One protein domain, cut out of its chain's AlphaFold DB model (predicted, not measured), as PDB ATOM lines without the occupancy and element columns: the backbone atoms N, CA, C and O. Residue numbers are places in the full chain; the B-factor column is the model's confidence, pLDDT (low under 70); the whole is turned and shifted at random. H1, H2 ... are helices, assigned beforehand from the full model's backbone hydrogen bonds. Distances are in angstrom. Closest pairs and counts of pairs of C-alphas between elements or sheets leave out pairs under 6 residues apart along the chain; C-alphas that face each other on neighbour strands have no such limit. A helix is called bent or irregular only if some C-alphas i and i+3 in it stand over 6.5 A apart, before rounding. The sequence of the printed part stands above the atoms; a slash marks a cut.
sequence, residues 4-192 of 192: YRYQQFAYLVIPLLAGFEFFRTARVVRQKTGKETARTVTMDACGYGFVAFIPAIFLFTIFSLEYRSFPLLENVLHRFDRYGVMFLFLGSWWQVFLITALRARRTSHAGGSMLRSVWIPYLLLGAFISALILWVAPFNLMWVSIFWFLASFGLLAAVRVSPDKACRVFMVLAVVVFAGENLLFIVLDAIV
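What this domain is: This is residues 4 to 192 of the 192 residues of an uncharacterized protein of Nitrospirae bacterium GWD2_57_9 (UniProt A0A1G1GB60). Long helices running roughly along one axis fan out from H5 in three directions: the H2 and H3a hairpin, H6 and then H7, and H8. H3b runs on beyond H3a, H4 folds back from it, and short H1 packs on H4 and H6. The class is all helix: 189 residues are printed, with eight named helices, H1 to H8 in order, and no named strand. The whole is compact: the radius of gyration of the C-alphas is 17.8 A, and the C-alphas span 54 by 42 by 28 A along their three main axes.

Where its parts are: Find C-alpha 4 at (29.992, -35.110, -16.307), where H1, residues 4 to 11, begins. H2 is residues 13 to 33, 30.4 A. H3, residues 38 to 66, was assigned as one helix by its hydrogen bonds but is bent: C-alphas 51 and 54 are 6.8 A apart, between arms H3a, residues 38 to 51, and H3b, residues 54 to 66. H4, residues 71 to 89, is irregular, with C-alphas 72 and 75 7.9 A apart. H5 is residues 92 to 110. H6, residues 114 to 136, 32.5 A, is only just irregular, with C-alphas 117 and 120 6.9 A apart. After H7, residues 139 to 158, H8 runs 41.5 A from residue 163 to C-alpha 191 at (28.688, -53.698, -32.024).

How they stand to each other: Start at H5: it touches H8, closest C-alphas Ala 101 and Cys 167 at 4.2 A, H2, Ala 18 and Ile 99 at 5.4 A, and H6, Ala 104 and Val 118 at 5.7 A. H6 and H7 form a hairpin, Ser 130 and Met 142 closest at 5.3 A. H3b touches H4 at a steep tilt of 45 degrees, Thr 61 and Leu 77 closest at 6.1 A. H1 touches residues 85 to 89 of H4, Tyr 11 and Leu 88 closest at 5.9 A. Each O i to N i+4 pair is within hydrogen-bond range in H1, H2, H3a, H3b, H5 and H8, but 13 of 15 in H4, 16 of 19 in H6 and 15 of 16 in H7.

The domain as a whole: The printed part has no cut, and its links are tight. Look for pLDDT under 70 at residues 89 to 90, 136 to 139 and 192.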
ATOM      1  N   TYR A   4      29.061 -34.321 -15.510       73.38
ATOM      2  CA  TYR A   4      29.992 -35.110 -16.307       73.38
ATOM      3  C   TYR A   4      31.359 -34.428 -16.529       73.38
ATOM      4  O   TYR A   4      32.398 -35.080 -16.419       73.38
ATOM      5  N   ARG A   5      31.400 -33.105 -16.758       81.00
ATOM      6  CA  ARG A   5      32.655 -32.359 -16.978       81.00
ATOM      7  C   ARG A   5      33.500 -32.266 -15.705       81.00
ATOM      8  O   ARG A   5      34.708 -32.468 -15.752       81.00
ATOM      9  N   TYR A   6      32.884 -32.043 -14.542       81.25
ATOM     10  CA  TYR A   6      33.609 -32.016 -13.261       81.25
ATOM     11  C   TYR A   6      34.299 -33.344 -12.953       81.25
ATOM     12  O   TYR A   6      35.433 -33.375 -12.477       81.25
ATOM     13  N   GLN A   7      33.630 -34.446 -13.267       78.06
ATOM     14  CA  GLN A   7      34.173 -35.777 -13.067       78.06
ATOM     15  C   GLN A   7      35.325 -36.074 -14.039       78.06
ATOM     16  O   GLN A   7      36.360 -36.587 -13.622       78.06
ATOM     17  N   GLN A   8      35.182 -35.697 -15.312       79.88
ATOM     18  CA  GLN A   8      36.254 -35.735 -16.309       79.88
ATOM     19  C   GLN A   8      37.531 -35.032 -15.808       79.88
ATOM     20  O   GLN A   8      38.623 -35.596 -15.892       79.88
ATOM     21  N   PHE A   9      37.400 -33.842 -15.210       86.38
ATOM     22  CA  PHE A   9      38.531 -33.147 -14.585       86.38
ATOM     23  C   PHE A   9      39.082 -33.890 -13.363       86.38
ATOM     24  O   PHE A   9      40.298 -33.959 -13.191       86.38
ATOM     25  N   ALA A  10      38.221 -34.473 -12.524       87.19
ATOM     26  CA  ALA A  10      38.661 -35.250 -11.366       87.19
ATOM     27  C   ALA A  10      39.487 -36.482 -11.775       87.19
ATOM     28  O   ALA A  10      40.485 -36.796 -11.126       87.19
ATOM     29  N   TYR A  11      39.140 -37.135 -12.888       86.88
ATOM     30  CA  TYR A  11      39.915 -38.258 -13.408       86.88
ATOM     31  C   TYR A  11      41.326 -37.877 -13.854       86.88
ATOM     32  O   TYR A  11      42.215 -38.721 -13.756       86.88
ATOM     33  N   LEU A  12      41.577 -36.625 -14.267       89.88
ATOM     34  CA  LEU A  12      42.921 -36.168 -14.653       89.88
ATOM     35  C   LEU A  12      43.937 -36.253 -13.506       89.88
ATOM     36  O   LEU A  12      45.140 -36.298 -13.760       89.88
ATOM     37  N   VAL A  13      43.491 -36.352 -12.250       91.75
ATOM     38  CA  VAL A  13      44.385 -36.585 -11.108       91.75
ATOM     39  C   VAL A  13      45.226 -37.851 -11.309       91.75
ATOM     40  O   VAL A  13      46.419 -37.838 -11.007       91.75
ATOM     41  N   ILE A  14      44.656 -38.930 -11.853       91.69
ATOM     42  CA  ILE A  14      45.381 -40.196 -12.040       91.69
ATOM     43  C   ILE A  14      46.515 -40.103 -13.065       91.69
ATOM     44  O   ILE A  14      47.646 -40.423 -12.683       91.69
ATOM     45  N   PRO A  15      46.299 -39.662 -14.322       91.31
ATOM     46  CA  PRO A  15      47.387 -39.536 -15.278       91.31
ATOM     47  C   PRO A  15      48.440 -38.543 -14.783       91.31
ATOM     48  O   PRO A  15      49.627 -38.840 -14.875       91.31
ATOM     49  N   LEU A  16      48.054 -37.434 -14.141       93.88
ATOM     50  CA  LEU A  16      49.022 -36.510 -13.542       93.88
ATOM     51  C   LEU A  16      49.912 -37.213 -12.503       93.88
ATOM     52  O   LEU A  16      51.140 -37.108 -12.559       93.88
ATOM     53  N   LEU A  17      49.318 -37.982 -11.583       94.81
ATOM     54  CA  LEU A  17      50.069 -38.759 -10.593       94.81
ATOM     55  C   LEU A  17      50.952 -39.833 -11.241       94.81
ATOM     56  O   LEU A  17      52.099 -39.998 -10.818       94.81
ATOM     57  N   ALA A  18      50.467 -40.527 -12.273       93.31
ATOM     58  CA  ALA A  18      51.263 -41.484 -13.039       93.31
ATOM     59  C   ALA A  18      52.499 -40.814 -13.645       93.31
ATOM     60  O   ALA A  18      53.617 -41.306 -13.476       93.31
ATOM     61  N   GLY A  19      52.322 -39.648 -14.267       94.31
ATOM     62  CA  GLY A  19      53.410 -38.892 -14.868       94.31
ATOM     63  C   GLY A  19      54.452 -38.417 -13.850       94.31
ATOM     64  O   GLY A  19      55.655 -38.601 -14.057       94.31
ATOM     65  N   PHE A  20      54.021 -37.917 -12.686       95.75
ATOM     66  CA  PHE A  20      54.944 -37.596 -11.592       95.75
ATOM     67  C   PHE A  20      55.715 -38.824 -11.089       95.75
ATOM     68  O   PHE A  20      56.909 -38.730 -10.790       95.75
ATOM     69  N   GLU A  21      55.072 -39.986 -10.991       95.00
ATOM     70  CA  GLU A  21      55.734 -41.220 -10.561       95.00
ATOM     71  C   GLU A  21      56.757 -41.726 -11.585       95.00
ATOM     72  O   GLU A  21      57.812 -42.235 -11.185       95.00
ATOM     73  N   PHE A  22      56.519 -41.514 -12.881       95.50
ATOM     74  CA  PHE A  22      57.516 -41.750 -13.926       95.50
ATOM     75  C   PHE A  22      58.761 -40.884 -13.724       95.50
ATOM     76  O   PHE A  22      59.858 -41.434 -13.595       95.50
ATOM     77  N   PHE A  23      58.606 -39.563 -13.582       95.12
ATOM     78  CA  PHE A  23      59.735 -38.652 -13.355       95.12
ATOM     79  C   PHE A  23      60.507 -38.979 -12.072       95.12
ATOM     80  O   PHE A  23      61.741 -39.012 -12.053       95.12
ATOM     81  N   ARG A  24      59.797 -39.280 -10.976       93.56
ATOM     82  CA  ARG A  24      60.435 -39.671  -9.709       93.56
ATOM     83  C   ARG A  24      61.219 -40.968  -9.848       93.56
ATOM     84  O   ARG A  24      62.313 -41.082  -9.296       93.56
ATOM     85  N   THR A  25      60.675 -41.944 -10.569       91.81
ATOM     86  CA  THR A  25      61.349 -43.225 -10.806       91.81
ATOM     87  C   THR A  25      62.569 -43.044 -11.707       91.81
ATOM     88  O   THR A  25      63.633 -43.574 -11.384       91.81
ATOM     89  N   ALA A  26      62.460 -42.238 -12.767       91.94
ATOM     90  CA  ALA A  26      63.574 -41.888 -13.645       91.94
ATOM     91  C   ALA A  26      64.721 -41.241 -12.858       91.94
ATOM     92  O   ALA A  26      65.866 -41.680 -12.969       91.94
ATOM     93  N   ARG A  27      64.408 -40.275 -11.983       91.50
ATOM     94  CA  ARG A  27      65.392 -39.603 -11.118       91.50
ATOM     95  C   ARG A  27      66.137 -40.580 -10.208       91.50
ATOM     96  O   ARG A  27      67.361 -40.518 -10.139       91.50
ATOM     97  N   VAL A  28      65.426 -41.496  -9.543       89.81
ATOM     98  CA  VAL A  28      66.049 -42.510  -8.669       89.81
ATOM     99  C   VAL A  28      66.963 -43.441  -9.468       89.81
ATOM    100  O   VAL A  28      68.059 -43.769  -9.017       89.81
ATOM    101  N   VAL A  29      66.546 -43.847 -10.671       87.12
ATOM    102  CA  VAL A  29      67.382 -44.682 -11.543       87.12
ATOM    103  C   VAL A  29      68.639 -43.925 -11.975       87.12
ATOM    104  O   VAL A  29      69.724 -44.476 -11.817       87.12
ATOM    105  N   ARG A  30      68.523 -42.664 -12.422       89.00
ATOM    106  CA  ARG A  30      69.677 -41.826 -12.808       89.00
ATOM    107  C   ARG A  30      70.671 -41.645 -11.662       89.00
ATOM    108  O   ARG A  30      71.868 -41.787 -11.875       89.00
ATOM    109  N   GLN A  31      70.182 -41.385 -10.448       88.12
ATOM    110  CA  GLN A  31      71.033 -41.249  -9.260       88.12
ATOM    111  C   GLN A  31      71.818 -42.529  -8.953       88.12
ATOM    112  O   GLN A  31      72.954 -42.453  -8.501       88.12
ATOM    113  N   LYS A  32      71.236 -43.702  -9.224       84.12
ATOM    114  CA  LYS A  32      71.890 -44.993  -8.993       84.12
ATOM    115  C   LYS A  32      72.885 -45.368 -10.094       84.12
ATOM    116  O   LYS A  32      73.920 -45.951  -9.794       84.12
ATOM    117  N   THR A  33      72.563 -45.100 -11.359       82.25
ATOM    118  CA  THR A  33      73.412 -45.485 -12.503       82.25
ATOM    119  C   THR A  33      74.480 -44.449 -12.837       82.25
ATOM    120  O   THR A  33      75.416 -44.774 -13.563       82.25
ATOM    121  N   GLY A  34      74.336 -43.206 -12.368       81.50
ATOM    122  CA  GLY A  34      75.255 -42.098 -12.654       81.50
ATOM    123  C   GLY A  34      75.301 -41.678 -14.129       81.50
ATOM    124  O   GLY A  34      76.118 -40.847 -14.506       81.50
ATOM    125  N   LYS A  35      74.445 -42.262 -14.975       81.94
ATOM    126  CA  LYS A  35      74.379 -42.026 -16.419       81.94
ATOM    127  C   LYS A  35      72.935 -41.998 -16.881       81.94
ATOM    128  O   LYS A  35      72.088 -42.733 -16.360       81.94
ATOM    129  N   GLU A  36      72.687 -41.180 -17.892       85.31
ATOM    130  CA  GLU A  36      71.444 -41.192 -18.642       85.31
ATOM    131  C   GLU A  36      71.387 -42.459 -19.502       85.31
ATOM    132  O   GLU A  36      72.338 -42.813 -20.195       85.31
ATOM    133  N   THR A  37      70.292 -43.206 -19.384       88.88
ATOM    134  CA  THR A  37      70.089 -44.473 -20.095       88.88
ATOM    135  C   THR A  37      68.836 -44.372 -20.951       88.88
ATOM    136  O   THR A  37      67.916 -43.631 -20.604       88.88
ATOM    137  N   ALA A  38      68.735 -45.178 -22.012       89.06
ATOM    138  CA  ALA A  38      67.510 -45.258 -22.816       89.06
ATOM    139  C   ALA A  38      66.263 -45.455 -21.934       89.06
ATOM    140  O   ALA A  38      65.250 -44.796 -22.115       89.06
ATOM    141  N   ARG A  39      66.380 -46.274 -20.880       87.25
ATOM    142  CA  ARG A  39      65.310 -46.511 -19.908       87.25
ATOM    143  C   ARG A  39      64.850 -45.248 -19.178       87.25
ATOM    144  O   ARG A  39      63.655 -45.103 -18.942       87.25
ATOM    145  N   THR A  40      65.771 -44.383 -18.756       90.19
ATOM    146  CA  THR A  40      65.408 -43.145 -18.047       90.19
ATOM    147  C   THR A  40      64.760 -42.155 -19.000       90.19
ATOM    148  O   THR A  40      63.730 -41.600 -18.643       90.19
ATOM    149  N   VAL A  41      65.270 -42.049 -20.231       91.88
ATOM    150  CA  VAL A  41      64.667 -41.225 -21.290       91.88
ATOM    151  C   VAL A  41      63.247 -41.698 -21.610       91.88
ATOM    152  O   VAL A  41      62.326 -40.889 -21.658       91.88
ATOM    153  N   THR A  42      63.026 -43.010 -21.748       92.62
ATOM    154  CA  THR A  42      61.678 -43.564 -21.957       92.62
ATOM    155  C   THR A  42      60.745 -43.235 -20.793       92.62
ATOM    156  O   THR A  42      59.593 -42.886 -21.021       92.62
ATOM    157  N   MET A  43      61.219 -43.311 -19.543       92.62
ATOM    158  CA  MET A  43      60.401 -42.927 -18.388       92.62
ATOM    159  C   MET A  43      60.041 -41.444 -18.404       92.62
ATOM    160  O   MET A  43      58.903 -41.118 -18.097       92.62
ATOM    161  N   ASP A  44      60.968 -40.561 -18.768       93.44
ATOM    162  CA  ASP A  44      60.671 -39.132 -18.881       93.44
ATOM    163  C   ASP A  44      59.674 -38.858 -20.002       93.44
ATOM    164  O   ASP A  44      58.722 -38.112 -19.794       93.44
ATOM    165  N   ALA A  45      59.826 -39.516 -21.154       94.38
ATOM    166  CA  ALA A  45      58.867 -39.434 -22.251       94.38
ATOM    167  C   ALA A  45      57.463 -39.883 -21.807       94.38
ATOM    168  O   ALA A  45      56.487 -39.180 -22.063       94.38
ATOM    169  N   CYS A  46      57.355 -40.996 -21.070       94.06
ATOM    170  CA  CYS A  46      56.092 -41.403 -20.450       94.06
ATOM    171  C   CYS A  46      55.587 -40.344 -19.459       94.06
ATOM    172  O   CYS A  46      54.410 -39.998 -19.488       94.06
ATOM    173  N   GLY A  47      56.467 -39.789 -18.623       94.44
ATOM    174  CA  GLY A  47      56.145 -38.708 -17.691       94.44
ATOM    175  C   GLY A  47      55.520 -37.498 -18.388       94.44
ATOM    176  O   GLY A  47      54.450 -37.046 -17.985       94.44
ATOM    177  N   TYR A  48      56.125 -37.024 -19.479       95.25
ATOM    178  CA  TYR A  48      55.578 -35.942 -20.302       95.25
ATOM    179  C   TYR A  48      54.260 -36.329 -20.974       95.25
ATOM    180  O   TYR A  48      53.332 -35.519 -21.009       95.25
ATOM    181  N   GLY A  49      54.151 -37.573 -21.448       93.19
ATOM    182  CA  GLY A  49      52.913 -38.122 -21.993       93.19
ATOM    183  C   GLY A  49      51.743 -37.992 -21.013       93.19
ATOM    184  O   GLY A  49      50.671 -37.509 -21.363       93.19
ATOM    185  N   PHE A  50      51.978 -38.355 -19.756       92.00
ATOM    186  CA  PHE A  50      50.965 -38.367 -18.705       92.00
ATOM    187  C   PHE A  50      50.692 -37.001 -18.059       92.00
ATOM    188  O   PHE A  50      49.541 -36.711 -17.742       92.00
ATOM    189  N   VAL A  51      51.713 -36.157 -17.864       94.12
ATOM    190  CA  VAL A  51      51.536 -34.840 -17.222       94.12
ATOM    191  C   VAL A  51      51.063 -33.768 -18.199       94.12
ATOM    192  O   VAL A  51      50.285 -32.900 -17.816       94.12
ATOM    193  N   ALA A  52      51.545 -33.794 -19.441       92.62
ATOM    194  CA  ALA A  52      51.300 -32.720 -20.396       92.62
ATOM    195  C   ALA A  52      50.395 -33.176 -21.538       92.62
ATOM    196  O   ALA A  52      49.331 -32.602 -21.734       92.62
ATOM    197  N   PHE A  53      50.792 -34.214 -22.275       90.94
ATOM    198  CA  PHE A  53      50.123 -34.576 -23.526       90.94
ATOM    199  C   PHE A  53      48.678 -35.050 -23.319       90.94
ATOM    200  O   PHE A  53      47.768 -34.504 -23.941       90.94
ATOM    201  N   ILE A  54      48.456 -36.015 -22.418       89.56
ATOM    202  CA  ILE A  54      47.118 -36.547 -22.123       89.56
ATOM    203  C   ILE A  54      46.185 -35.433 -21.613       89.56
ATOM    204  O   ILE A  54      45.139 -35.231 -22.232       89.56
ATOM    205  N   PRO A  55      46.539 -34.653 -20.568       90.44
ATOM    206  CA  PRO A  55      45.698 -33.544 -20.131       90.44
ATOM    207  C   PRO A  55      45.484 -32.490 -21.217       90.44
ATOM    208  O   PRO A  55      44.362 -32.031 -21.382       90.44
ATOM    209  N   ALA A  56      46.512 -32.128 -21.993       90.69
ATOM    210  CA  ALA A  56      46.385 -31.111 -23.035       90.69
ATOM    211  C   ALA A  56      45.384 -31.517 -24.121       90.69
ATOM    212  O   ALA A  56      44.508 -30.721 -24.449       90.69
ATOM    213  N   ILE A  57      45.463 -32.748 -24.639       88.69
ATOM    214  CA  ILE A  57      44.492 -33.254 -25.624       88.69
ATOM    215  C   ILE A  57      43.087 -33.259 -25.034       88.69
ATOM    216  O   ILE A  57      42.127 -32.877 -25.703       88.69
ATOM    217  N   PHE A  58      42.965 -33.676 -23.779       87.62
ATOM    218  CA  PHE A  58      41.671 -33.800 -23.133       87.62
ATOM    219  C   PHE A  58      41.010 -32.432 -22.903       87.62
ATOM    220  O   PHE A  58      39.876 -32.212 -23.321       87.62
ATOM    221  N   LEU A  59      41.756 -31.471 -22.353       89.25
ATOM    222  CA  LEU A  59      41.317 -30.085 -22.176       89.25
ATOM    223  C   LEU A  59      41.000 -29.410 -23.512       89.25
ATOM    224  O   LEU A  59      39.974 -28.743 -23.639       89.25
ATOM    225  N   PHE A  60      41.858 -29.611 -24.515       90.50
ATOM    226  CA  PHE A  60      41.642 -29.103 -25.865       90.50
ATOM    227  C   PHE A  60      40.336 -29.633 -26.459       90.50
ATOM    228  O   PHE A  60      39.581 -28.862 -27.049       90.50
ATOM    229  N   THR A  61      40.052 -30.925 -26.287       88.31
ATOM    230  CA  THR A  61      38.842 -31.562 -26.824       88.31
ATOM    231  C   THR A  61      37.586 -31.007 -26.156       88.31
ATOM    232  O   THR A  61      36.660 -30.605 -26.857       88.31
ATOM    233  N   ILE A  62      37.580 -30.900 -24.821       86.94
ATOM    234  CA  ILE A  62      36.462 -30.312 -24.063       86.94
ATOM    235  C   ILE A  62      36.211 -28.874 -24.521       86.94
ATOM    236  O   ILE A  62      35.094 -28.533 -24.903       86.94
ATOM    237  N   PHE A  63      37.258 -28.046 -24.543       88.75
ATOM    238  CA  PHE A  63      37.144 -26.644 -24.939       88.75
ATOM    239  C   PHE A  63      36.660 -26.505 -26.389       88.75
ATOM    240  O   PHE A  63      35.764 -25.719 -26.685       88.75
ATOM    241  N   SER A  64      37.206 -27.304 -27.305       89.38
ATOM    242  CA  SER A  64      36.827 -27.260 -28.719       89.38
ATOM    243  C   SER A  64      35.355 -27.606 -28.948       89.38
ATOM    244  O   SER A  64      34.727 -27.004 -29.820       89.38
ATOM    245  N   LEU A  65      34.801 -28.537 -28.163       87.50
ATOM    246  CA  LEU A  65      33.385 -28.904 -28.212       87.50
ATOM    247  C   LEU A  65      32.486 -27.851 -27.549       87.50
ATOM    248  O   LEU A  65      31.479 -27.464 -28.133       87.50
ATOM    249  N   GLU A  66      32.850 -27.353 -26.362       87.00
ATOM    250  CA  GLU A  66      32.031 -26.373 -25.625       87.00
ATOM    251  C   GLU A  66      31.892 -25.041 -26.371       87.00
ATOM    252  O   GLU A  66      30.812 -24.452 -26.386       87.00
ATOM    253  N   TYR A  67      32.957 -24.590 -27.037       89.19
ATOM    254  CA  TYR A  67      32.965 -23.326 -27.782       89.19
ATOM    255  C   TYR A  67      32.657 -23.489 -29.276       89.19
ATOM    256  O   TYR A  67      32.667 -22.501 -30.008       89.19
ATOM    257  N   ARG A  68      32.376 -24.717 -29.742       85.31
ATOM    258  CA  ARG A  68      32.144 -25.047 -31.162       85.31
ATOM    259  C   ARG A  68      33.227 -24.485 -32.095       85.31
ATOM    260  O   ARG A  68      32.945 -24.063 -33.214       85.31
ATOM    261  N   SER A  69      34.479 -24.495 -31.638       87.31
ATOM    262  CA  SER A  69      35.602 -23.844 -32.327       87.31
ATOM    263  C   SER A  69      35.959 -24.504 -33.665       87.31
ATOM    264  O   SER A  69      36.565 -23.866 -34.523       87.31
ATOM    265  N   PHE A  70      35.583 -25.775 -33.859       88.56
ATOM    266  CA  PHE A  70      35.902 -26.560 -35.057       88.56
ATOM    267  C   PHE A  70      34.676 -27.337 -35.572       88.56
ATOM    268  O   PHE A  70      34.631 -28.563 -35.453       88.56
ATOM    269  N   PRO A  71      33.685 -26.660 -36.180       83.75
ATOM    270  CA  PRO A  71      32.428 -27.293 -36.591       83.75
ATOM    271  C   PRO A  71      32.624 -28.390 -37.653       83.75
ATOM    272  O   PRO A  71      31.942 -29.407 -37.637       83.75
ATOM    273  N   LEU A  72      33.620 -28.250 -38.537       88.44
ATOM    274  CA  LEU A  72      33.945 -29.268 -39.550       88.44
ATOM    275  C   LEU A  72      34.529 -30.563 -38.955       88.44
ATOM    276  O   LEU A  72      34.541 -31.595 -39.621       88.44
ATOM    277  N   LEU A  73      35.025 -30.511 -37.716       87.81
ATOM    278  CA  LEU A  73      35.648 -31.637 -37.016       87.81
ATOM    279  C   LEU A  73      34.826 -32.100 -35.806       87.81
ATOM    280  O   LEU A  73      35.298 -32.941 -35.044       87.81
ATOM    281  N   GLU A  74      33.605 -31.598 -35.629       86.81
ATOM    282  CA  GLU A  74      32.769 -31.851 -34.450       86.81
ATOM    283  C   GLU A  74      32.564 -33.355 -34.197       86.81
ATOM    284  O   GLU A  74      32.793 -33.842 -33.092       86.81
ATOM    285  N   ASN A  75      32.281 -34.133 -35.247       84.94
ATOM    286  CA  ASN A  75      32.152 -35.593 -35.150       84.94
ATOM    287  C   ASN A  75      33.442 -36.290 -34.689       84.94
ATOM    288  O   ASN A  75      33.395 -37.264 -33.936       84.94
ATOM    289  N   VAL A  76      34.602 -35.803 -35.137       85.50
ATOM    290  CA  VAL A  76      35.910 -36.346 -34.741       85.50
ATOM    291  C   VAL A  76      36.208 -35.981 -33.287       85.50
ATOM    292  O   VAL A  76      36.650 -36.832 -32.518       85.50
ATOM    293  N   LEU A  77      35.901 -34.750 -32.878       87.06
ATOM    294  CA  LEU A  77      36.082 -34.280 -31.507       87.06
ATOM    295  C   LEU A  77      35.161 -35.004 -30.518       87.06
ATOM    296  O   LEU A  77      35.621 -35.394 -29.450       87.06
ATOM    297  N   HIS A  78      33.902 -35.271 -30.873       85.12
ATOM    298  CA  HIS A  78      32.994 -36.062 -30.035       85.12
ATOM    299  C   HIS A  78      33.464 -37.503 -29.853       85.12
ATOM    300  O   HIS A  78      33.341 -38.067 -28.763       85.12
ATOM    301  N   ARG A  79      34.033 -38.095 -30.908       83.56
ATOM    302  CA  ARG A  79      34.712 -39.387 -30.809       83.56
ATOM    303  C   ARG A  79      35.874 -39.293 -29.823       83.56
ATOM    304  O   ARG A  79      35.894 -40.060 -28.867       83.56
ATOM    305  N   PHE A  80      36.780 -38.325 -29.981       82.81
ATOM    306  CA  PHE A  80      37.894 -38.116 -29.047       82.81
ATOM    307  C   PHE A  80      37.450 -37.871 -27.599       82.81
ATOM    308  O   PHE A  80      38.085 -38.406 -26.696       82.81
ATOM    309  N   ASP A  81      36.366 -37.130 -27.357       83.19
ATOM    310  CA  ASP A  81      35.812 -36.912 -26.011       83.19
ATOM    311  C   ASP A  81      35.347 -38.244 -25.406       83.19
ATOM    312  O   ASP A  81      35.716 -38.583 -24.284       83.19
ATOM    313  N   ARG A  82      34.634 -39.070 -26.183       80.06
ATOM    314  CA  ARG A  82      34.202 -40.410 -25.753       80.06
ATOM    315  C   ARG A  82      35.394 -41.333 -25.467       80.06
ATOM    316  O   ARG A  82      35.447 -41.933 -24.395       80.06
ATOM    317  N   TYR A  83      36.364 -41.416 -26.381       77.25
ATOM    318  CA  TYR A  83      37.576 -42.226 -26.198       77.25
ATOM    319  C   TYR A  83      38.401 -41.745 -25.003       77.25
ATOM    320  O   TYR A  83      38.843 -42.554 -24.189       77.25
ATOM    321  N   GLY A  84      38.591 -40.432 -24.871       76.31
ATOM    322  CA  GLY A  84      39.344 -39.827 -23.780       76.31
ATOM    323  C   GLY A  84      38.689 -40.098 -22.430       76.31
ATOM    324  O   GLY A  84      39.373 -40.453 -21.474       76.31
ATOM    325  N   VAL A  85      37.361 -40.020 -22.356       73.69
ATOM    326  CA  VAL A  85      36.613 -40.354 -21.138       73.69
ATOM    327  C   VAL A  85      36.770 -41.807 -20.784       73.69
ATOM    328  O   VAL A  85      37.013 -42.109 -19.627       73.69
ATOM    329  N   MET A  86      36.666 -42.713 -21.750       72.06
ATOM    330  CA  MET A  86      36.838 -44.136 -21.475       72.06
ATOM    331  C   MET A  86      38.273 -44.454 -21.054       72.06
ATOM    332  O   MET A  86      38.477 -45.186 -20.088       72.06
ATOM    333  N   PHE A  87      39.266 -43.834 -21.692       74.38
ATOM    334  CA  PHE A  87      40.668 -43.932 -21.295       74.38
ATOM    335  C   PHE A  87      40.916 -43.408 -19.872       74.38
ATOM    336  O   PHE A  87      41.735 -43.956 -19.139       74.38
ATOM    337  N   LEU A  88      40.214 -42.357 -19.456       73.00
ATOM    338  CA  LEU A  88      40.319 -41.814 -18.105       73.00
ATOM    339  C   LEU A  88      39.498 -42.609 -17.083       73.00
ATOM    340  O   LEU A  88      39.961 -42.809 -15.967       73.00
ATOM    341  N   PHE A  89      38.313 -43.092 -17.450       66.81
ATOM    342  CA  PHE A  89      37.366 -43.778 -16.571       66.81
ATOM    343  C   PHE A  89      37.740 -45.250 -16.374       66.81
ATOM    344  O   PHE A  89      38.047 -45.661 -15.258       66.81
ATOM    345  N   LEU A  90      37.767 -46.032 -17.457       66.12
ATOM    346  CA  LEU A  90      38.194 -47.435 -17.425       66.12
ATOM    347  C   LEU A  90      39.709 -47.500 -17.238       66.12
ATOM    348  O   LEU A  90      40.195 -48.144 -16.312       66.12
ATOM    349  N   GLY A  91      40.449 -46.678 -17.988       71.62
ATOM    350  CA  GLY A  91      41.908 -46.708 -17.928       71.62
ATOM    351  C   GLY A  91      42.533 -46.248 -16.612       71.62
ATOM    352  O   GLY A  91      43.740 -46.397 -16.411       71.62
ATOM    353  N   SER A  92      41.738 -45.752 -15.667       82.56
ATOM    354  CA  SER A  92      42.208 -45.490 -14.311       82.56
ATOM    355  C   SER A  92      42.700 -46.750 -13.591       82.56
ATOM    356  O   SER A  92      43.649 -46.658 -12.811       82.56
ATOM    357  N   TRP A  93      42.136 -47.937 -13.849       88.25
ATOM    358  CA  TRP A  93      42.570 -49.161 -13.166       88.25
ATOM    359  C   TRP A  93      44.012 -49.543 -13.505       88.25
ATOM    360  O   TRP A  93      44.845 -49.679 -12.601       88.25
ATOM    361  N   TRP A  94      44.351 -49.657 -14.792       90.56
ATOM    362  CA  TRP A  94      45.724 -49.991 -15.180       90.56
ATOM    363  C   TRP A  94      46.716 -48.881 -14.825       90.56
ATOM    364  O   TRP A  94      47.856 -49.187 -14.471       90.56
ATOM    365  N   GLN A  95      46.296 -47.611 -14.842       92.75
ATOM    366  CA  GLN A  95      47.135 -46.498 -14.394       92.75
ATOM    367  C   GLN A  95      47.450 -46.597 -12.895       92.75
ATOM    368  O   GLN A  95      48.597 -46.385 -12.498       92.75
ATOM    369  N   VAL A  96      46.488 -46.992 -12.053       94.31
ATOM    370  CA  VAL A  96      46.734 -47.243 -10.624       94.31
ATOM    371  C   VAL A  96      47.688 -48.425 -10.420       94.31
ATOM    372  O   VAL A  96      48.598 -48.329  -9.588       94.31
ATOM    373  N   PHE A  97      47.572 -49.509 -11.196       94.31
ATOM    374  CA  PHE A  97      48.555 -50.604 -11.140       94.31
ATOM    375  C   PHE A  97      49.942 -50.139 -11.579       94.31
ATOM    376  O   PHE A  97      50.929 -50.432 -10.906       94.31
ATOM    377  N   LEU A  98      50.027 -49.337 -12.638       95.00
ATOM    378  CA  LEU A  98      51.279 -48.768 -13.122       95.00
ATOM    379  C   LEU A  98      51.941 -47.859 -12.071       95.00
ATOM    380  O   LEU A  98      53.122 -48.031 -11.767       95.00
ATOM    381  N   ILE A  99      51.179 -46.954 -11.449       95.81
ATOM    382  CA  ILE A  99      51.633 -46.113 -10.329       95.81
ATOM    383  C   ILE A  99      52.178 -46.985  -9.193       95.81
ATOM    384  O   ILE A  99      53.272 -46.744  -8.671       95.81
ATOM    385  N   THR A 100      51.435 -48.027  -8.825       95.56
ATOM    386  CA  THR A 100      51.809 -48.954  -7.750       95.56
ATOM    387  C   THR A 100      53.082 -49.722  -8.092       95.56
ATOM    388  O   THR A 100      53.959 -49.866  -7.237       95.56
ATOM    389  N   ALA A 101      53.251 -50.138  -9.347       95.31
ATOM    390  CA  ALA A 101      54.460 -50.794  -9.823       95.31
ATOM    391  C   ALA A 101      55.687 -49.872  -9.748       95.31
ATOM    392  O   ALA A 101      56.733 -50.273  -9.227       95.31
ATOM    393  N   LEU A 102      55.558 -48.622 -10.206       94.12
ATOM    394  CA  LEU A 102      56.620 -47.613 -10.133       94.12
ATOM    395  C   LEU A 102      57.021 -47.327  -8.678       94.12
ATOM    396  O   LEU A 102      58.210 -47.295  -8.338       94.12
ATOM    397  N   ARG A 103      56.036 -47.213  -7.782       94.56
ATOM    398  CA  ARG A 103      56.252 -47.042  -6.339       94.56
ATOM    399  C   ARG A 103      56.926 -48.244  -5.691       94.56
ATOM    400  O   ARG A 103      57.881 -48.061  -4.932       94.56
ATOM    401  N   ALA A 104      56.483 -49.461  -5.997       92.94
ATOM    402  CA  ALA A 104      57.097 -50.690  -5.496       92.94
ATOM    403  C   ALA A 104      58.562 -50.789  -5.935       92.94
ATOM    404  O   ALA A 104      59.450 -51.075  -5.130       92.94
ATOM    405  N   ARG A 105      58.845 -50.416  -7.182       91.31
ATOM    406  CA  ARG A 105      60.205 -50.372  -7.706       91.31
ATOM    407  C   ARG A 105      61.095 -49.335  -7.024       91.31
ATOM    408  O   ARG A 105      62.236 -49.642  -6.687       91.31
ATOM    409  N   ARG A 106      60.592 -48.120  -6.782       90.44
ATOM    410  CA  ARG A 106      61.324 -47.130  -5.971       90.44
ATOM    411  C   ARG A 106      61.583 -47.644  -4.563       90.44
ATOM    412  O   ARG A 106      62.679 -47.455  -4.051       90.44
ATOM    413  N   THR A 107      60.597 -48.302  -3.960       91.00
ATOM    414  CA  THR A 107      60.701 -48.865  -2.608       91.00
ATOM    415  C   THR A 107      61.802 -49.921  -2.536       91.00
ATOM    416  O   THR A 107      62.601 -49.883  -1.606       91.00
ATOM    417  N   SER A 108      61.909 -50.779  -3.560       88.25
ATOM    418  CA  SER A 108      63.016 -51.736  -3.720       88.25
ATOM    419  C   SER A 108      64.385 -51.049  -3.734       88.25
ATOM    420  O   SER A 108      65.323 -51.485  -3.076       88.25
ATOM    421  N   HIS A 109      64.509 -49.934  -4.460       83.50
ATOM    422  CA  HIS A 109      65.784 -49.231  -4.600       83.50
ATOM    423  C   HIS A 109      66.159 -48.349  -3.404       83.50
ATOM    424  O   HIS A 109      67.346 -48.191  -3.143       83.50
ATOM    425  N   ALA A 110      65.183 -47.770  -2.705       80.94
ATOM    426  CA  ALA A 110      65.411 -46.809  -1.625       80.94
ATOM    427  C   ALA A 110      65.286 -47.410  -0.211       80.94
ATOM    428  O   ALA A 110      65.459 -46.683   0.762       80.94
ATOM    429  N   GLY A 111      64.949 -48.700  -0.075       78.50
ATOM    430  CA  GLY A 111      64.785 -49.352   1.232       78.50
ATOM    431  C   GLY A 111      63.586 -48.839   2.042       78.50
ATOM    432  O   GLY A 111      63.611 -48.841   3.269       78.50
ATOM    433  N   GLY A 112      62.539 -48.355   1.366       82.19
ATOM    434  CA  GLY A 112      61.367 -47.761   2.014       82.19
ATOM    435  C   GLY A 112      60.385 -48.786   2.597       82.19
ATOM    436  O   GLY A 112      60.384 -49.965   2.249       82.19
ATOM    437  N   SER A 113      59.464 -48.317   3.441       88.75
ATOM    438  CA  SER A 113      58.353 -49.145   3.931       88.75
ATOM    439  C   SER A 113      57.344 -49.438   2.812       88.75
ATOM    440  O   SER A 113      56.807 -48.502   2.208       88.75
ATOM    441  N   MET A 114      57.031 -50.723   2.592       90.31
ATOM    442  CA  MET A 114      55.981 -51.177   1.664       90.31
ATOM    443  C   MET A 114      54.609 -50.596   2.017       90.31
ATOM    444  O   MET A 114      53.876 -50.159   1.132       90.31
ATOM    445  N   LEU A 115      54.288 -50.521   3.311       89.12
ATOM    446  CA  LEU A 115      53.011 -49.994   3.784       89.12
ATOM    447  C   LEU A 115      52.802 -48.545   3.333       89.12
ATOM    448  O   LEU A 115      51.798 -48.228   2.703       89.12
ATOM    449  N   ARG A 116      53.775 -47.671   3.612       89.75
ATOM    450  CA  ARG A 116      53.670 -46.234   3.310       89.75
ATOM    451  C   ARG A 116      53.858 -45.919   1.831       89.75
ATOM    452  O   ARG A 116      53.215 -45.014   1.309       89.75
ATOM    453  N   SER A 117      54.763 -46.627   1.163       89.56
ATOM    454  CA  SER A 117      55.186 -46.258  -0.191       89.56
ATOM    455  C   SER A 117      54.314 -46.887  -1.273       89.56
ATOM    456  O   SER A 117      54.160 -46.275  -2.331       89.56
ATOM    457  N   VAL A 118      53.742 -48.065  -1.002       92.19
ATOM    458  CA  VAL A 118      53.001 -48.884  -1.973       92.19
ATOM    459  C   VAL A 118      51.545 -49.036  -1.549       92.19
ATOM    460  O   VAL A 118      50.662 -48.577  -2.263       92.19
ATOM    461  N   TRP A 119      51.284 -49.611  -0.373       93.25
ATOM    462  CA  TRP A 119      49.937 -50.056  -0.004       93.25
ATOM    463  C   TRP A 119      48.956 -48.940   0.334       93.25
ATOM    464  O   TRP A 119      47.859 -48.924  -0.211       93.25
ATOM    465  N   ILE A 120      49.339 -47.993   1.194       92.81
ATOM    466  CA  ILE A 120      48.480 -46.848   1.523       92.81
ATOM    467  C   ILE A 120      48.119 -46.061   0.247       92.81
ATOM    468  O   ILE A 120      46.932 -45.869  -0.002       92.81
ATOM    469  N   PRO A 121      49.082 -45.663  -0.611       93.69
ATOM    470  CA  PRO A 121      48.775 -45.016  -1.885       93.69
ATOM    471  C   PRO A 121      47.887 -45.860  -2.799       93.69
ATOM    472  O   PRO A 121      46.968 -45.318  -3.402       93.69
ATOM    473  N   TYR A 122      48.131 -47.170  -2.887       94.31
ATOM    474  CA  TYR A 122      47.326 -48.078  -3.701       94.31
ATOM    475  C   TYR A 122      45.859 -48.097  -3.260       94.31
ATOM    476  O   TYR A 122      44.967 -47.932  -4.086       94.31
ATOM    477  N   LEU A 123      45.613 -48.227  -1.955       93.81
ATOM    478  CA  LEU A 123      44.264 -48.235  -1.396       93.81
ATOM    479  C   LEU A 123      43.577 -46.873  -1.528       93.81
ATOM    480  O   LEU A 123      42.401 -46.829  -1.872       93.81
ATOM    481  N   LEU A 124      44.297 -45.769  -1.305       94.06
ATOM    482  CA  LEU A 124      43.749 -44.421  -1.480       94.06
ATOM    483  C   LEU A 124      43.339 -44.163  -2.933       94.06
ATOM    484  O   LEU A 124      42.249 -43.652  -3.177       94.06
ATOM    485  N   LEU A 125      44.179 -44.548  -3.897       93.56
ATOM    486  CA  LEU A 125      43.864 -44.413  -5.319       93.56
ATOM    487  C   LEU A 125      42.729 -45.350  -5.743       93.56
ATOM    488  O   LEU A 125      41.839 -44.930  -6.475       93.56
ATOM    489  N   GLY A 126      42.717 -46.591  -5.248       90.88
ATOM    490  CA  GLY A 126      41.632 -47.538  -5.499       90.88
ATOM    491  C   GLY A 126      40.291 -47.058  -4.939       90.88
ATOM    492  O   GLY A 126      39.272 -47.142  -5.625       90.88
ATOM    493  N   ALA A 127      40.281 -46.489  -3.731       90.56
ATOM    494  CA  ALA A 127      39.093 -45.886  -3.131       90.56
ATOM    495  C   ALA A 127      38.627 -44.652  -3.916       90.56
ATOM    496  O   ALA A 127      37.443 -44.540  -4.222       90.56
ATOM    497  N   PHE A 128      39.557 -43.771  -4.299       90.94
ATOM    498  CA  PHE A 128      39.266 -42.594  -5.118       90.94
ATOM    499  C   PHE A 128      38.623 -42.978  -6.456       90.94
ATOM    500  O   PHE A 128      37.562 -42.460  -6.791       90.94
ATOM    501  N   ILE A 129      39.199 -43.943  -7.179       88.81
ATOM    502  CA  ILE A 129      38.635 -44.416  -8.449       88.81
ATOM    503  C   ILE A 129      37.296 -45.114  -8.261       88.81
ATOM    504  O   ILE A 129      36.368 -44.860  -9.019       88.81
ATOM    505  N   SER A 130      37.145 -45.927  -7.220       87.19
ATOM    506  CA  SER A 130      35.862 -46.576  -6.938       87.19
ATOM    507  C   SER A 130      34.756 -45.554  -6.640       87.19
ATOM    508  O   SER A 130      33.635 -45.706  -7.123       87.19
ATOM    509  N   ALA A 131      35.072 -44.477  -5.912       85.25
ATOM    510  CA  ALA A 131      34.143 -43.378  -5.659       85.25
ATOM    511  C   ALA A 131      33.821 -42.579  -6.934       85.25
ATOM    512  O   ALA A 131      32.668 -42.212  -7.153       85.25
ATOM    513  N   LEU A 132      34.806 -42.345  -7.807       82.75
ATOM    514  CA  LEU A 132      34.553 -41.707  -9.100       82.75
ATOM    515  C   LEU A 132      33.698 -42.583 -10.029       82.75
ATOM    516  O   LEU A 132      32.887 -42.041 -10.778       82.75
ATOM    517  N   ILE A 133      33.827 -43.913  -9.967       77.44
ATOM    518  CA  ILE A 133      32.970 -44.850 -10.709       77.44
ATOM    519  C   ILE A 133      31.525 -44.752 -10.211       77.44
ATOM    520  O   ILE A 133      30.613 -44.674 -11.032       77.44
ATOM    521  N   LEU A 134      31.315 -44.685  -8.890       74.69
ATOM    522  CA  LEU A 134      29.989 -44.523  -8.280       74.69
ATOM    523  C   LEU A 134      29.250 -43.271  -8.779       74.69
ATOM    524  O   LEU A 134      28.025 -43.267  -8.834       74.69
ATOM    525  N   TRP A 135      29.985 -42.223  -9.159       72.19
ATOM    526  CA  TRP A 135      29.399 -40.994  -9.696       72.19
ATOM    527  C   TRP A 135      28.631 -41.240 -11.013       72.19
ATOM    528  O   TRP A 135      27.647 -40.554 -11.268       72.19
ATOM    529  N   VAL A 136      29.033 -42.210 -11.850       63.38
ATOM    530  CA  VAL A 136      28.482 -42.380 -13.218       63.38
ATOM    531  C   VAL A 136      27.947 -43.766 -13.545       63.38
ATOM    532  O   VAL A 136      27.060 -43.894 -14.387       63.38
ATOM    533  N   ALA A 137      28.465 -44.809 -12.912       64.69
ATOM    534  CA  ALA A 137      28.098 -46.180 -13.220       64.69
ATOM    535  C   ALA A 137      27.071 -46.736 -12.218       64.69
ATOM    536  O   ALA A 137      27.018 -46.290 -11.069       64.69
ATOM    537  N   PRO A 138      26.278 -47.754 -12.608       66.25
ATOM    538  CA  PRO A 138      25.418 -48.472 -11.677       66.25
ATOM    539  C   PRO A 138      26.219 -48.977 -10.473       66.25
ATOM    540  O   PRO A 138      27.350 -49.445 -10.616       66.25
ATOM    541  N   PHE A 139      25.589 -48.930  -9.297       65.12
ATOM    542  CA  PHE A 139      26.169 -49.255  -7.985       65.12
ATOM    543  C   PHE A 139      27.016 -50.543  -7.980       65.12
ATOM    544  O   PHE A 139      28.034 -50.634  -7.299       65.12
ATOM    545  N   ASN A 140      26.638 -51.521  -8.805       72.38
ATOM    546  CA  ASN A 140      27.309 -52.811  -8.947       72.38
ATOM    547  C   ASN A 140      28.750 -52.712  -9.489       72.38
ATOM    548  O   ASN A 140      29.607 -53.477  -9.053       72.38
ATOM    549  N   LEU A 141      29.054 -51.766 -10.389       70.19
ATOM    550  CA  LEU A 141      30.403 -51.608 -10.957       70.19
ATOM    551  C   LEU A 141      31.406 -51.041  -9.942       70.19
ATOM    552  O   LEU A 141      32.586 -51.393  -9.977       70.19
ATOM    553  N   MET A 142      30.940 -50.231  -8.985       78.19
ATOM    554  CA  MET A 142      31.776 -49.780  -7.870       78.19
ATOM    555  C   MET A 142      32.270 -50.974  -7.045       78.19
ATOM    556  O   MET A 142      33.451 -51.039  -6.713       78.19
ATOM    557  N   TRP A 143      31.395 -51.935  -6.734       80.31
ATOM    558  CA  TRP A 143      31.771 -53.101  -5.931       80.31
ATOM    559  C   TRP A 143      32.790 -53.991  -6.626       80.31
ATOM    560  O   TRP A 143      33.669 -54.517  -5.949       80.31
ATOM    561  N   VAL A 144      32.729 -54.101  -7.955       82.69
ATOM    562  CA  VAL A 144      33.767 -54.788  -8.741       82.69
ATOM    563  C   VAL A 144      35.119 -54.104  -8.539       82.69
ATOM    564  O   VAL A 144      36.095 -54.778  -8.220       82.69
ATOM    565  N   SER A 145      35.169 -52.770  -8.637       82.31
ATOM    566  CA  SER A 145      36.389 -51.986  -8.395       82.31
ATOM    567  C   SER A 145      36.906 -52.167  -6.961       82.31
ATOM    568  O   SER A 145      38.056 -52.557  -6.758       82.31
ATOM    569  N   ILE A 146      36.050 -51.961  -5.953       84.69
ATOM    570  CA  ILE A 146      36.413 -52.098  -4.532       84.69
ATOM    571  C   ILE A 146      36.934 -53.507  -4.247       84.69
ATOM    572  O   ILE A 146      38.008 -53.660  -3.664       84.69
ATOM    573  N   PHE A 147      36.195 -54.534  -4.674       88.12
ATOM    574  CA  PHE A 147      36.589 -55.924  -4.490       88.12
ATOM    575  C   PHE A 147      37.932 -56.202  -5.159       88.12
ATOM    576  O   PHE A 147      38.809 -56.789  -4.533       88.12
ATOM    577  N   TRP A 148      38.134 -55.730  -6.388       88.06
ATOM    578  CA  TRP A 148      39.379 -55.927  -7.120       88.06
ATOM    579  C   TRP A 148      40.589 -55.321  -6.395       88.06
ATOM    580  O   TRP A 148      41.603 -56.003  -6.196       88.06
ATOM    581  N   PHE A 149      40.484 -54.073  -5.927       88.50
ATOM    582  CA  PHE A 149      41.558 -53.401  -5.187       88.50
ATOM    583  C   PHE A 149      41.814 -54.039  -3.815       88.50
ATOM    584  O   PHE A 149      42.972 -54.248  -3.444       88.50
ATOM    585  N   LEU A 150      40.762 -54.400  -3.075       89.94
ATOM    586  CA  LEU A 150      40.898 -55.035  -1.762       89.94
ATOM    587  C   LEU A 150      41.416 -56.471  -1.853       89.94
ATOM    588  O   LEU A 150      42.275 -56.846  -1.058       89.94
ATOM    589  N   ALA A 151      40.948 -57.265  -2.816       89.25
ATOM    590  CA  ALA A 151      41.385 -58.646  -3.002       89.25
ATOM    591  C   ALA A 151      42.859 -58.705  -3.410       89.25
ATOM    592  O   ALA A 151      43.640 -59.433  -2.802       89.25
ATOM    593  N   SER A 152      43.270 -57.894  -4.389       87.75
ATOM    594  CA  SER A 152      44.672 -57.816  -4.818       87.75
ATOM    595  C   SER A 152      45.592 -57.282  -3.715       87.75
ATOM    596  O   SER A 152      46.675 -57.834  -3.510       87.75
ATOM    597  N   PHE A 153      45.160 -56.267  -2.954       89.44
ATOM    598  CA  PHE A 153      45.878 -55.816  -1.761       89.44
ATOM    599  C   PHE A 153      45.994 -56.939  -0.726       89.44
ATOM    600  O   PHE A 153      47.101 -57.261  -0.302       89.44
ATOM    601  N   GLY A 154      44.873 -57.555  -0.346       84.88
ATOM    602  CA  GLY A 154      44.805 -58.595   0.676       84.88
ATOM    603  C   GLY A 154      45.673 -59.804   0.334       84.88
ATOM    604  O   GLY A 154      46.481 -60.222   1.159       84.88
ATOM    605  N   LEU A 155      45.583 -60.306  -0.901       88.81
ATOM    606  CA  LEU A 155      46.390 -61.426  -1.395       88.81
ATOM    607  C   LEU A 155      47.890 -61.115  -1.335       88.81
ATOM    608  O   LEU A 155      48.670 -61.893  -0.785       88.81
ATOM    609  N   LEU A 156      48.318 -59.966  -1.864       85.62
ATOM    610  CA  LEU A 156      49.743 -59.632  -1.934       85.62
ATOM    611  C   LEU A 156      50.323 -59.203  -0.576       85.62
ATOM    612  O   LEU A 156      51.496 -59.469  -0.294       85.62
ATOM    613  N   ALA A 157      49.520 -58.569   0.281       83.19
ATOM    614  CA  ALA A 157      49.920 -58.192   1.632       83.19
ATOM    615  C   ALA A 157      50.015 -59.415   2.556       83.19
ATOM    616  O   ALA A 157      50.994 -59.530   3.297       83.19
ATOM    617  N   ALA A 158      49.065 -60.356   2.475       82.44
ATOM    618  CA  ALA A 158      49.072 -61.584   3.274       82.44
ATOM    619  C   ALA A 158      50.301 -62.456   2.978       82.44
ATOM    620  O   ALA A 158      50.944 -62.961   3.898       82.44
ATOM    621  N   VAL A 159      50.692 -62.556   1.703       85.62
ATOM    622  CA  VAL A 159      51.871 -63.328   1.264       85.62
ATOM    623  C   VAL A 159      53.193 -62.571   1.517       85.62
ATOM    624  O   VAL A 159      54.272 -63.077   1.217       85.62
ATOM    625  N   ARG A 160      53.144 -61.361   2.100       85.00
ATOM    626  CA  ARG A 160      54.316 -60.508   2.397       85.00
ATOM    627  C   ARG A 160      55.244 -60.352   1.189       85.00
ATOM    628  O   ARG A 160      56.462 -60.516   1.276       85.00
ATOM    629  N   VAL A 161      54.653 -60.053   0.036       88.38
ATOM    630  CA  VAL A 161      55.369 -59.991  -1.240       88.38
ATOM    631  C   VAL A 161      56.452 -58.904  -1.211       88.38
ATOM    632  O   VAL A 161      56.199 -57.752  -0.860       88.38
ATOM    633  N   SER A 162      57.674 -59.263  -1.619       90.94
ATOM    634  CA  SER A 162      58.801 -58.325  -1.740       90.94
ATOM    635  C   SER A 162      58.511 -57.209  -2.763       90.94
ATOM    636  O   SER A 162      57.853 -57.499  -3.769       90.94
ATOM    637  N   PRO A 163      59.083 -55.999  -2.612       90.06
ATOM    638  CA  PRO A 163      58.857 -54.878  -3.531       90.06
ATOM    639  C   PRO A 163      59.082 -55.212  -5.020       90.06
ATOM    640  O   PRO A 163      58.287 -54.813  -5.868       90.06
ATOM    641  N   ASP A 164      60.111 -56.000  -5.350       91.06
ATOM    642  CA  ASP A 164      60.400 -56.393  -6.739       91.06
ATOM    643  C   ASP A 164      59.326 -57.308  -7.337       91.06
ATOM    644  O   ASP A 164      58.901 -57.120  -8.479       91.06
ATOM    645  N   LYS A 165      58.857 -58.291  -6.560       92.31
ATOM    646  CA  LYS A 165      57.754 -59.172  -6.967       92.31
ATOM    647  C   LYS A 165      56.460 -58.375  -7.136       92.31
ATOM    648  O   LYS A 165      55.787 -58.547  -8.146       92.31
ATOM    649  N   ALA A 166      56.158 -57.461  -6.210       91.88
ATOM    650  CA  ALA A 166      54.991 -56.587  -6.310       91.88
ATOM    651  C   ALA A 166      55.055 -55.715  -7.575       91.88
ATOM    652  O   ALA A 166      54.081 -55.643  -8.317       91.88
ATOM    653  N   CYS A 167      56.221 -55.133  -7.883       94.12
ATOM    654  CA  CYS A 167      56.433 -54.392  -9.124       94.12
ATOM    655  C   CYS A 167      56.117 -55.244 -10.360       94.12
ATOM    656  O   CYS A 167      55.416 -54.766 -11.248       94.12
ATOM    657  N   ARG A 168      56.609 -56.488 -10.432       93.69
ATOM    658  CA  ARG A 168      56.339 -57.373 -11.578       93.69
ATOM    659  C   ARG A 168      54.854 -57.694 -11.710       93.69
ATOM    660  O   ARG A 168      54.317 -57.558 -12.802       93.69
ATOM    661  N   VAL A 169      54.201 -58.070 -10.610       93.75
ATOM    662  CA  VAL A 169      52.766 -58.393 -10.602       93.75
ATOM    663  C   VAL A 169      51.946 -57.199 -11.083       93.75
ATOM    664  O   VAL A 169      51.160 -57.342 -12.011       93.75
ATOM    665  N   PHE A 170      52.174 -56.010 -10.525       95.06
ATOM    666  CA  PHE A 170      51.418 -54.822 -10.918       95.06
ATOM    667  C   PHE A 170      51.727 -54.342 -12.339       95.06
ATOM    668  O   PHE A 170      50.821 -53.857 -13.006       95.06
ATOM    669  N   MET A 171      52.952 -54.522 -12.848       94.06
ATOM    670  CA  MET A 171      53.239 -54.264 -14.266       94.06
ATOM    671  C   MET A 171      52.452 -55.206 -15.179       94.06
ATOM    672  O   MET A 171      51.876 -54.752 -16.162       94.06
ATOM    673  N   VAL A 172      52.415 -56.503 -14.856       94.19
ATOM    674  CA  VAL A 172      51.650 -57.486 -15.636       94.19
ATOM    675  C   VAL A 172      50.164 -57.150 -15.587       94.19
ATOM    676  O   VAL A 172      49.532 -57.085 -16.635       94.19
ATOM    677  N   LEU A 173      49.621 -56.859 -14.402       92.56
ATOM    678  CA  LEU A 173      48.226 -56.443 -14.254       92.56
ATOM    679  C   LEU A 173      47.922 -55.167 -15.040       92.56
ATOM    680  O   LEU A 173      46.906 -55.122 -15.720       92.56
ATOM    681  N   ALA A 174      48.801 -54.161 -15.007       92.81
ATOM    682  CA  ALA A 174      48.624 -52.941 -15.791       92.81
ATOM    683  C   ALA A 174      48.535 -53.244 -17.294       92.81
ATOM    684  O   ALA A 174      47.625 -52.768 -17.958       92.81
ATOM    685  N   VAL A 175      49.435 -54.076 -17.826       92.44
ATOM    686  CA  VAL A 175      49.427 -54.443 -19.252       92.44
ATOM    687  C   VAL A 175      48.188 -55.258 -19.618       92.44
ATOM    688  O   VAL A 175      47.558 -54.975 -20.632       92.44
ATOM    689  N   VAL A 176      47.822 -56.246 -18.797       92.19
ATOM    690  CA  VAL A 176      46.651 -57.103 -19.037       92.19
ATOM    691  C   VAL A 176      45.367 -56.284 -19.014       92.19
ATOM    692  O   VAL A 176      44.547 -56.421 -19.915       92.19
ATOM    693  N   VAL A 177      45.205 -55.412 -18.019       89.62
ATOM    694  CA  VAL A 177      44.012 -54.571 -17.885       89.62
ATOM    695  C   VAL A 177      43.962 -53.529 -18.996       89.62
ATOM    696  O   VAL A 177      42.925 -53.391 -19.628       89.62
ATOM    697  N   PHE A 178      45.089 -52.893 -19.336       89.00
ATOM    698  CA  PHE A 178      45.164 -51.989 -20.486       89.00
ATOM    699  C   PHE A 178      44.748 -52.691 -21.786       89.00
ATOM    700  O   PHE A 178      43.887 -52.197 -22.509       89.00
ATOM    701  N   ALA A 179      45.325 -53.855 -22.091       88.50
ATOM    702  CA  ALA A 179      44.999 -54.591 -23.310       88.50
ATOM    703  C   ALA A 179      43.539 -55.068 -23.317       88.50
ATOM    704  O   ALA A 179      42.855 -54.927 -24.328       88.50
ATOM    705  N   GLY A 180      43.056 -55.593 -22.188       86.88
ATOM    706  CA  GLY A 180      41.680 -56.053 -22.027       86.88
ATOM    707  C   GLY A 180      40.663 -54.930 -22.206       86.88
ATOM    708  O   GLY A 180      39.682 -55.113 -22.916       86.88
ATOM    709  N   GLU A 181      40.919 -53.753 -21.634       83.56
ATOM    710  CA  GLU A 181      40.058 -52.578 -21.794       83.56
ATOM    711  C   GLU A 181      40.036 -52.065 -23.232       83.56
ATOM    712  O   GLU A 181      38.963 -51.776 -23.752       83.56
ATOM    713  N   ASN A 182      41.190 -51.991 -23.901       82.00
ATOM    714  CA  ASN A 182      41.241 -51.558 -25.299       82.00
ATOM    715  C   ASN A 182      40.577 -52.578 -26.237       82.00
ATOM    716  O   ASN A 182      39.915 -52.189 -27.195       82.00
ATOM    717  N   LEU A 183      40.704 -53.879 -25.963       84.50
ATOM    718  CA  LEU A 183      40.022 -54.912 -26.742       84.50
ATOM    719  C   LEU A 183      38.509 -54.878 -26.513       84.50
ATOM    720  O   LEU A 183      37.751 -54.897 -27.479       84.50
ATOM    721  N   LEU A 184      38.070 -54.768 -25.255       81.38
ATOM    722  CA  LEU A 184      36.662 -54.572 -24.916       81.38
ATOM    723  C   LEU A 184      36.114 -53.326 -25.616       81.38
ATOM    724  O   LEU A 184      35.020 -53.370 -26.164       81.38
ATOM    725  N   PHE A 185      36.893 -52.246 -25.639       74.88
ATOM    726  CA  PHE A 185      36.538 -51.024 -26.338       74.88
ATOM    727  C   PHE A 185      36.311 -51.279 -27.835       74.88
ATOM    728  O   PHE A 185      35.248 -50.943 -28.345       74.88
ATOM    729  N   ILE A 186      37.274 -51.897 -28.528       79.19
ATOM    730  CA  ILE A 186      37.167 -52.177 -29.971       79.19
ATOM    731  C   ILE A 186      35.927 -53.027 -30.262       79.19
ATOM    732  O   ILE A 186      35.224 -52.785 -31.237       79.19
ATOM    733  N   VAL A 187      35.644 -54.008 -29.403       80.00
ATOM    734  CA  VAL A 187      34.462 -54.864 -29.534       80.00
ATOM    735  C   VAL A 187      33.172 -54.068 -29.330       80.00
ATOM    736  O   VAL A 187      32.246 -54.218 -30.118       80.00
ATOM    737  N   LEU A 188      33.099 -53.208 -28.309       73.88
ATOM    738  CA  LEU A 188      31.914 -52.384 -28.052       73.88
ATOM    739  C   LEU A 188      31.661 -51.370 -29.175       73.88
ATOM    740  O   LEU A 188      30.516 -51.206 -29.581       73.88
ATOM    741  N   ASP A 189      32.710 -50.737 -29.703       71.38
ATOM    742  CA  ASP A 189      32.624 -49.787 -30.824       71.38
ATOM    743  C   ASP A 189      32.255 -50.474 -32.151       71.38
ATOM    744  O   ASP A 189      31.747 -49.827 -33.055       71.38
ATOM    745  N   ALA A 190      32.493 -51.784 -32.280       74.88
ATOM    746  CA  ALA A 190      32.111 -52.567 -33.458       74.88
ATOM    747  C   ALA A 190      30.667 -53.103 -33.413       74.88
ATOM    748  O   ALA A 190      30.134 -53.496 -34.450       74.88
ATOM    749  N   ILE A 191      30.056 -53.183 -32.224       71.44
ATOM    750  CA  ILE A 191      28.688 -53.698 -32.024       71.44
ATOM    751  C   ILE A 191      27.644 -52.567 -32.051       71.44
ATOM    752  O   ILE A 191      26.480 -52.826 -32.360       71.44
ATOM    753  N   VAL A 192      28.047 -51.340 -31.706       53.25
ATOM    754  CA  VAL A 192      27.203 -50.130 -31.653       53.25
ATOM    755  C   VAL A 192      27.283 -49.355 -32.963       53.25
ATOM    756  O   VAL A 192      26.219 -48.875 -33.410       53.25
TER     757      VAL A 192